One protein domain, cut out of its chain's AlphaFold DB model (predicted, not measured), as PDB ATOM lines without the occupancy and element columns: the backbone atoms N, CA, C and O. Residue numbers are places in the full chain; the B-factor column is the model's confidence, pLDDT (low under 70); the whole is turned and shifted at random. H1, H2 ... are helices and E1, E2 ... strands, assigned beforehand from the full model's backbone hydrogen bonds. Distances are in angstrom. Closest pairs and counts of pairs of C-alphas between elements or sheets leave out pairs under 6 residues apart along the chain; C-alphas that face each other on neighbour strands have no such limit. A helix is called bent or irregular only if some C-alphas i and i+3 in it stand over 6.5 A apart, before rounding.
ATOM      1  N   ALA A   2      24.757   5.864 -43.155       47.81
ATOM      2  CA  ALA A   2      24.114   4.563 -43.315       47.81
ATOM      3  C   ALA A   2      23.294   4.276 -42.050       47.81
ATOM      4  O   ALA A   2      23.858   4.123 -40.970       47.81
ATOM      5  N   SER A   3      21.967   4.279 -42.178       53.19
ATOM      6  CA  SER A   3      21.071   3.792 -41.131       53.19
ATOM      7  C   SER A   3      20.955   2.284 -41.320       53.19
ATOM      8  O   SER A   3      20.241   1.842 -42.216       53.19
ATOM      9  N   LEU A   4      21.725   1.514 -40.551       55.41
ATOM     10  CA  LEU A   4      21.575   0.062 -40.507       55.41
ATOM     11  C   LEU A   4      20.242  -0.243 -39.822       55.41
ATOM     12  O   LEU A   4      20.058   0.078 -38.644       55.41
ATOM     13  N   LYS A   5      19.295  -0.841 -40.548       61.34
ATOM     14  CA  LYS A   5      18.066  -1.345 -39.927       61.34
ATOM     15  C   LYS A   5      18.412  -2.562 -39.072       61.34
ATOM     16  O   LYS A   5      19.253  -3.384 -39.438       61.34
ATOM     17  N   VAL A   6      17.742  -2.695 -37.929       56.16
ATOM     18  CA  VAL A   6      17.844  -3.886 -37.071       56.16
ATOM     19  C   VAL A   6      17.551  -5.130 -37.926       56.16
ATOM     20  O   VAL A   6      16.467  -5.237 -38.492       56.16
ATOM     21  N   GLY A   7      18.531  -6.033 -38.055       54.72
ATOM     22  CA  GLY A   7      18.437  -7.259 -38.865       54.72
ATOM     23  C   GLY A   7      19.170  -7.249 -40.217       54.72
ATOM     24  O   GLY A   7      19.225  -8.287 -40.869       54.72
ATOM     25  N   GLU A   8      19.778  -6.136 -40.646       60.62
ATOM     26  CA  GLU A   8      20.587  -6.109 -41.884       60.62
ATOM     27  C   GLU A   8      21.944  -6.830 -41.732       60.62
ATOM     28  O   GLU A   8      22.521  -7.290 -42.721       60.62
ATOM     29  N   ASN A   9      22.411  -7.033 -40.493       59.00
ATOM     30  CA  ASN A   9      23.518  -7.939 -40.183       59.00
ATOM     31  C   ASN A   9      23.018  -9.389 -40.210       59.00
ATOM     32  O   ASN A   9      22.497  -9.892 -39.218       59.00
ATOM     33  N   LYS A  10      23.221 -10.080 -41.339       60.53
ATOM     34  CA  LYS A  10      22.831 -11.494 -41.526       60.53
ATOM     35  C   LYS A  10      23.400 -12.453 -40.470       60.53
ATOM     36  O   LYS A  10      22.882 -13.552 -40.313       60.53
ATOM     37  N   GLU A  11      24.457 -12.048 -39.775       69.56
ATOM     38  CA  GLU A  11      25.165 -12.865 -38.790       69.56
ATOM     39  C   GLU A  11      24.485 -12.880 -37.408       69.56
ATOM     40  O   GLU A  11      24.628 -13.848 -36.665       69.56
ATOM     41  N   ILE A  12      23.688 -11.853 -37.075       81.62
ATOM     42  CA  ILE A  12      22.966 -11.752 -35.799       81.62
ATOM     43  C   ILE A  12      21.475 -11.567 -36.087       81.62
ATOM     44  O   ILE A  12      21.004 -10.461 -36.350       81.62
ATOM     45  N   ASN A  13      20.728 -12.667 -36.030       84.88
ATOM     46  CA  ASN A  13      19.281 -12.657 -36.235       84.88
ATOM     47  C   ASN A  13      18.506 -12.343 -34.939       84.88
ATOM     48  O   ASN A  13      19.049 -12.362 -33.831       84.88
ATOM     49  N   THR A  14      17.209 -12.066 -35.082       87.06
ATOM     50  CA  THR A  14      16.322 -11.695 -33.970       87.06
ATOM     51  C   THR A  14      16.218 -12.783 -32.897       87.06
ATOM     52  O   THR A  14      16.199 -12.456 -31.712       87.06
ATOM     53  N   ASP A  15      16.222 -14.061 -33.283       87.69
ATOM     54  CA  ASP A  15      16.132 -15.184 -32.340       87.69
ATOM     55  C   ASP A  15      17.368 -15.253 -31.435       87.69
ATOM     56  O   ASP A  15      17.262 -15.440 -30.219       87.69
ATOM     57  N   LEU A  16      18.555 -15.034 -32.011       88.94
ATOM     58  CA  LEU A  16      19.808 -14.948 -31.270       88.94
ATOM     59  C   LEU A  16      19.801 -13.750 -30.314       88.94
ATOM     60  O   LEU A  16      20.195 -13.901 -29.158       88.94
ATOM     61  N   ILE A  17      19.306 -12.589 -30.755       90.69
ATOM     62  CA  ILE A  17      19.169 -11.395 -29.905       90.69
ATOM     63  C   ILE A  17      18.241 -11.684 -28.722       90.69
ATOM     64  O   ILE A  17      18.600 -11.422 -27.571       90.69
ATOM     65  N   GLN A  18      17.066 -12.261 -28.980       92.62
ATOM     66  CA  GLN A  18      16.090 -12.582 -27.941       92.62
ATOM     67  C   GLN A  18      16.648 -13.604 -26.944       92.62
ATOM     68  O   GLN A  18      16.465 -13.455 -25.729       92.62
ATOM     69  N   LYS A  19      17.378 -14.612 -27.437       92.62
ATOM     70  CA  LYS A  19      18.042 -15.608 -26.593       92.62
ATOM     71  C   LYS A  19      19.142 -14.979 -25.734       92.62
ATOM     72  O   LYS A  19      19.154 -15.205 -24.525       92.62
ATOM     73  N   ALA A  20      20.021 -14.166 -26.320       92.81
ATOM     74  CA  ALA A  20      21.088 -13.475 -25.596       92.81
ATOM     75  C   ALA A  20      20.531 -12.534 -24.514       92.81
ATOM     76  O   ALA A  20      21.005 -12.557 -23.380       92.81
ATOM     77  N   CYS A  21      19.475 -11.777 -24.829       93.62
ATOM     78  CA  CYS A  21      18.787 -10.906 -23.876       93.62
ATOM     79  C   CYS A  21      18.200 -11.702 -22.699       93.62
ATOM     80  O   CYS A  21      18.441 -11.382 -21.535       93.62
ATOM     81  N   SER A  22      17.502 -12.803 -22.991       94.06
ATOM     82  CA  SER A  22      16.914 -13.667 -21.961       94.06
ATOM     83  C   SER A  22      17.978 -14.267 -21.033       94.06
ATOM     84  O   SER A  22      17.782 -14.344 -19.819       94.06
ATOM     85  N   LEU A  23      19.130 -14.668 -21.585       93.75
ATOM     86  CA  LEU A  23      20.259 -15.183 -20.805       93.75
ATOM     87  C   LEU A  23      20.940 -14.094 -19.968       93.75
ATOM     88  O   LEU A  23      21.312 -14.373 -18.828       93.75
ATOM     89  N   ALA A  24      21.052 -12.865 -20.479       92.50
ATOM     90  CA  ALA A  24      21.572 -11.725 -19.727       92.50
ATOM     91  C   ALA A  24      20.699 -11.422 -18.499       92.50
ATOM     92  O   ALA A  24      21.214 -11.343 -17.387       92.50
ATOM     93  N   VAL A  25      19.371 -11.373 -18.662       92.12
ATOM     94  CA  VAL A  25      18.436 -11.201 -17.535       92.12
ATOM     95  C   VAL A  25      18.554 -12.361 -16.542       92.12
ATOM     96  O   VAL A  25      18.627 -12.146 -15.333       92.12
ATOM     97  N   LYS A  26      18.651 -13.603 -17.036       91.44
ATOM     98  CA  LYS A  26      18.833 -14.796 -16.194       91.44
ATOM     99  C   LYS A  26      20.162 -14.797 -15.432       91.44
ATOM    100  O   LYS A  26      20.235 -15.384 -14.354       91.44
ATOM    101  N   ALA A  27      21.211 -14.161 -15.954       90.69
ATOM    102  CA  ALA A  27      22.500 -14.078 -15.268       90.69
ATOM    103  C   ALA A  27      22.393 -13.328 -13.933       90.69
ATOM    104  O   ALA A  27      23.068 -13.705 -12.981       90.69
ATOM    105  N   HIS A  28      21.490 -12.348 -13.825       87.31
ATOM    106  CA  HIS A  28      21.273 -11.587 -12.591       87.31
ATOM    107  C   HIS A  28      20.591 -12.378 -11.466       87.31
ATOM    108  O   HIS A  28      20.769 -12.039 -10.300       87.31
ATOM    109  N   SER A  29      19.803 -13.411 -11.784       81.19
ATOM    110  CA  SER A  29      19.034 -14.166 -10.782       81.19
ATOM    111  C   SER A  29      19.779 -15.372 -10.206       81.19
ATOM    112  O   SER A  29      19.331 -15.957  -9.219       81.19
ATOM    113  N   LYS A  30      20.922 -15.759 -10.783       67.25
ATOM    114  CA  LYS A  30      21.735 -16.855 -10.249       67.25
ATOM    115  C   LYS A  30      22.600 -16.373  -9.087       67.25
ATOM    116  O   LYS A  30      23.660 -15.788  -9.279       67.25
ATOM    117  N   SER A  31      22.155 -16.694  -7.877       56.25
ATOM    118  CA  SER A  31      22.959 -16.573  -6.664       56.25
ATOM    119  C   SER A  31      23.979 -17.722  -6.577       56.25
ATOM    120  O   SER A  31      23.616 -18.894  -6.640       56.25
ATOM    121  N   SER A  32      25.257 -17.347  -6.464       57.34
ATOM    122  CA  SER A  32      26.423 -18.129  -6.016       57.34
ATOM    123  C   SER A  32      26.836 -19.395  -6.796       57.34
ATOM    124  O   SER A  32      26.414 -20.499  -6.475       57.34
ATOM    125  N   GLN A  33      27.767 -19.243  -7.751       60.78
ATOM    126  CA  GLN A  33      29.036 -20.014  -7.809       60.78
ATOM    127  C   GLN A  33      29.907 -19.589  -9.001       60.78
ATOM    128  O   GLN A  33      31.111 -19.408  -8.847       60.78
ATOM    129  N   LYS A  34      29.308 -19.367 -10.178       69.38
ATOM    130  CA  LYS A  34      30.012 -18.894 -11.383       69.38
ATOM    131  C   LYS A  34      29.688 -17.428 -11.666       69.38
ATOM    132  O   LYS A  34      28.559 -16.993 -11.474       69.38
ATOM    133  N   SER A  35      30.677 -16.672 -12.145       80.88
ATOM    134  CA  SER A  35      30.529 -15.240 -12.481       80.88
ATOM    135  C   SER A  35      29.866 -14.996 -13.845       80.88
ATOM    136  O   SER A  35      29.881 -13.876 -14.345       80.88
ATOM    137  N   TYR A  36      29.327 -16.044 -14.469       88.31
ATOM    138  CA  TYR A  36      28.710 -16.018 -15.790       88.31
ATOM    139  C   TYR A  36      27.822 -17.261 -15.997       88.31
ATOM    140  O   TYR A  36      27.935 -18.262 -15.283       88.31
ATOM    141  N   ILE A  37      26.945 -17.199 -16.997       90.81
ATOM    142  CA  ILE A  37      26.201 -18.332 -17.554       90.81
ATOM    143  C   ILE A  37      26.823 -18.695 -18.899       90.81
ATOM    144  O   ILE A  37      27.040 -17.816 -19.728       90.81
ATOM    145  N   LEU A  38      27.065 -19.986 -19.107       90.94
ATOM    146  CA  LEU A  38      27.462 -20.546 -20.392       90.94
ATOM    147  C   LEU A  38      26.297 -21.328 -20.992       90.94
ATOM    148  O   LEU A  38      25.818 -22.284 -20.383       90.94
ATOM    149  N   GLU A  39      25.874 -20.941 -22.189       91.56
ATOM    150  CA  GLU A  39      24.877 -21.659 -22.974       91.56
ATOM    151  C   GLU A  39      25.533 -22.205 -24.249       91.56
ATOM    152  O   GLU A  39      25.923 -21.449 -25.145       91.56
ATOM    153  N   LYS A  40      25.612 -23.536 -24.341       89.62
ATOM    154  CA  LYS A  40      25.995 -24.260 -25.557       89.62
ATOM    155  C   LYS A  40      24.728 -24.860 -26.154       89.62
ATOM    156  O   LYS A  40      24.139 -25.755 -25.556       89.62
ATOM    157  N   THR A  41      24.283 -24.362 -27.306       80.44
ATOM    158  CA  THR A  41      23.129 -24.967 -27.992       80.44
ATOM    159  C   THR A  41      23.659 -26.067 -28.903       80.44
ATOM    160  O   THR A  41      24.498 -25.811 -29.761       80.44
ATOM    161  N   GLY A  42      23.229 -27.313 -28.699       75.06
ATOM    162  CA  GLY A  42      23.643 -28.414 -29.571       75.06
ATOM    163  C   GLY A  42      23.283 -28.102 -31.026       75.06
ATOM    164  O   GLY A  42      22.128 -27.808 -31.319       75.06
ATOM    165  N   GLY A  43      24.277 -28.121 -31.918       75.94
ATOM    166  CA  GLY A  43      24.097 -27.812 -33.339       75.94
ATOM    167  C   GLY A  43      24.147 -26.324 -33.714       75.94
ATOM    168  O   GLY A  43      24.038 -26.022 -34.900       75.94
ATOM    169  N   SER A  44      24.342 -25.393 -32.768       78.94
ATOM    170  CA  SER A  44      24.600 -23.986 -33.108       78.94
ATOM    171  C   SER A  44      26.071 -23.736 -33.431       78.94
ATOM    172  O   SER A  44      26.963 -24.324 -32.823       78.94
ATOM    173  N   SER A  45      26.333 -22.792 -34.337       85.00
ATOM    174  CA  SER A  45      27.684 -22.294 -34.643       85.00
ATOM    175  C   SER A  45      28.248 -21.343 -33.580       85.00
ATOM    176  O   SER A  45      29.383 -20.891 -33.701       85.00
ATOM    177  N   TYR A  46      27.465 -21.023 -32.549       86.50
ATOM    178  CA  TYR A  46      27.815 -20.054 -31.518       86.50
ATOM    179  C   TYR A  46      27.656 -20.624 -30.108       86.50
ATOM    180  O   TYR A  46      26.896 -21.565 -29.860       86.50
ATOM    181  N   VAL A  47      28.346 -19.982 -29.171       91.56
ATOM    182  CA  VAL A  47      28.267 -20.208 -27.728       91.56
ATOM    183  C   VAL A  47      28.019 -18.855 -27.069       91.56
ATOM    184  O   VAL A  47      28.634 -17.864 -27.459       91.56
ATOM    185  N   ILE A  48      27.106 -18.792 -26.096       92.56
ATOM    186  CA  ILE A  48      26.754 -17.530 -25.430       92.56
ATOM    187  C   ILE A  48      27.290 -17.545 -24.001       92.56
ATOM    188  O   ILE A  48      26.910 -18.400 -23.199       92.56
ATOM    189  N   PHE A  49      28.127 -16.558 -23.688       92.81
ATOM    190  CA  PHE A  49      28.523 -16.216 -22.325       92.81
ATOM    191  C   PHE A  49      27.711 -15.004 -21.864       92.81
ATOM    192  O   PHE A  49      27.712 -13.962 -22.519       92.81
ATOM    193  N   SER A  50      27.011 -15.125 -20.738       92.69
ATOM    194  CA  SER A  50      26.224 -14.032 -20.156       92.69
ATOM    195  C   SER A  50      26.733 -13.693 -18.764       92.69
ATOM    196  O   SER A  50      26.800 -14.560 -17.897       92.69
ATOM    197  N   PHE A  51      27.069 -12.426 -18.550       90.94
ATOM    198  CA  PHE A  51      27.605 -11.921 -17.289       90.94
ATOM    199  C   PHE A  51      26.517 -11.146 -16.537       90.94
ATOM    200  O   PHE A  51      25.766 -10.407 -17.177       90.94
ATOM    201  N   PRO A  52      26.408 -11.291 -15.206       89.44
ATOM    202  CA  PRO A  52      25.500 -10.469 -14.426       89.44
ATOM    203  C   PRO A  52      25.987  -9.017 -14.423       89.44
ATOM    204  O   PRO A  52      27.187  -8.744 -14.350       89.44
ATOM    205  N   GLY A  53      25.049  -8.078 -14.466       84.62
ATOM    206  CA  GLY A  53      25.335  -6.687 -14.133       84.62
ATOM    207  C   GLY A  53      25.448  -6.475 -12.623       84.62
ATOM    208  O   GLY A  53      24.902  -7.236 -11.821       84.62
ATOM    209  N   TYR A  54      26.160  -5.414 -12.266       83.38
ATOM    210  CA  TYR A  54      26.482  -5.035 -10.896       83.38
ATOM    211  C   TYR A  54      25.827  -3.695 -10.569       83.38
ATOM    212  O   TYR A  54      25.742  -2.825 -11.435       83.38
TER     213      TYR A  54
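This is residues 2 to 54 of the 112 residues of an uncharacterized protein of Quercus lobata (UniProt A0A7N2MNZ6). One long helix, H1, has a small two-stranded hairpin, E1 and E2, packed slantwise over one side of it, and of the two strands E2 makes more close pairs of C-alphas with the helix, 18 within 10 A against 10 for E1. Before the helix, a tail without a named element, residues 2 to 13, runs on past the helix's first end, and its residues 8 to 13 stick out free. The printed part has 53 residues, with one named helix and two named strands in the order H1, E1, E2; the sheet has the order E1 - E2 and is antiparallel. The class is mixed, helices and strands, with 24 residues, under half, in named elements. The whole is loose, with a radius of gyration of the C-alphas of 13.3 A, and only just flat, with spans of 43 by 28 by 13 A.

The printed part begins at Ala 2, whose C-alpha is at (24.114, 4.563, -43.315). H1 holds residues 14 to 29, from C-alpha 14 at (16.322, -11.695, -33.970) to C-alpha 29 at (19.034, -14.166, -10.782), 23.5 A from first to last C-alpha. E1 holds residues 37 to 40 and E2 residues 47 to 50, each 10.0 A from first to last C-alpha. E2 ends at C-alpha 50 at (26.224, -14.032, -20.156).

H1 is not bent, and 10 of its 12 O i to N i+4 pairs are within hydrogen-bond range. A short link of 7 residues leads from H1 to E1. The closest C-alphas of H1 and E1 are those of Ala 27 and Ile 37, 6.1 A apart, and the two centres are 10.7 A apart. A short link of 6 residues joins E1 to E2, and the two strands form a hairpin. They are antiparallel, with 167 degrees between their N-to-C directions. The C-alphas of Leu 38 and Phe 49 face each other at 4.9 A. N 37 and O 50 are within hydrogen-bond range at 2.8 A, and so are N 48 and O 39 at 3.1 A. The closest C-alphas of H1 and E2 are those of Ala 24 and Ser 50, 5.2 A apart, with 9.3 A between the centres. H1 and E2 have 5 pairs of C-alphas within 8 A, and H1 and E1 have 2.

The two C-alphas farthest apart are those of Ala 2 and Ser 32, at 43.7 A. The C-alphas of residues 2 to 13 lie 11 to 26 A from the mean of all C-alphas. The printed part has no cut, and neither link between named elements is long. The model's mean pLDDT over the printed part is 79.9, and residues 2 to 11 and 30 to 34 are under 70.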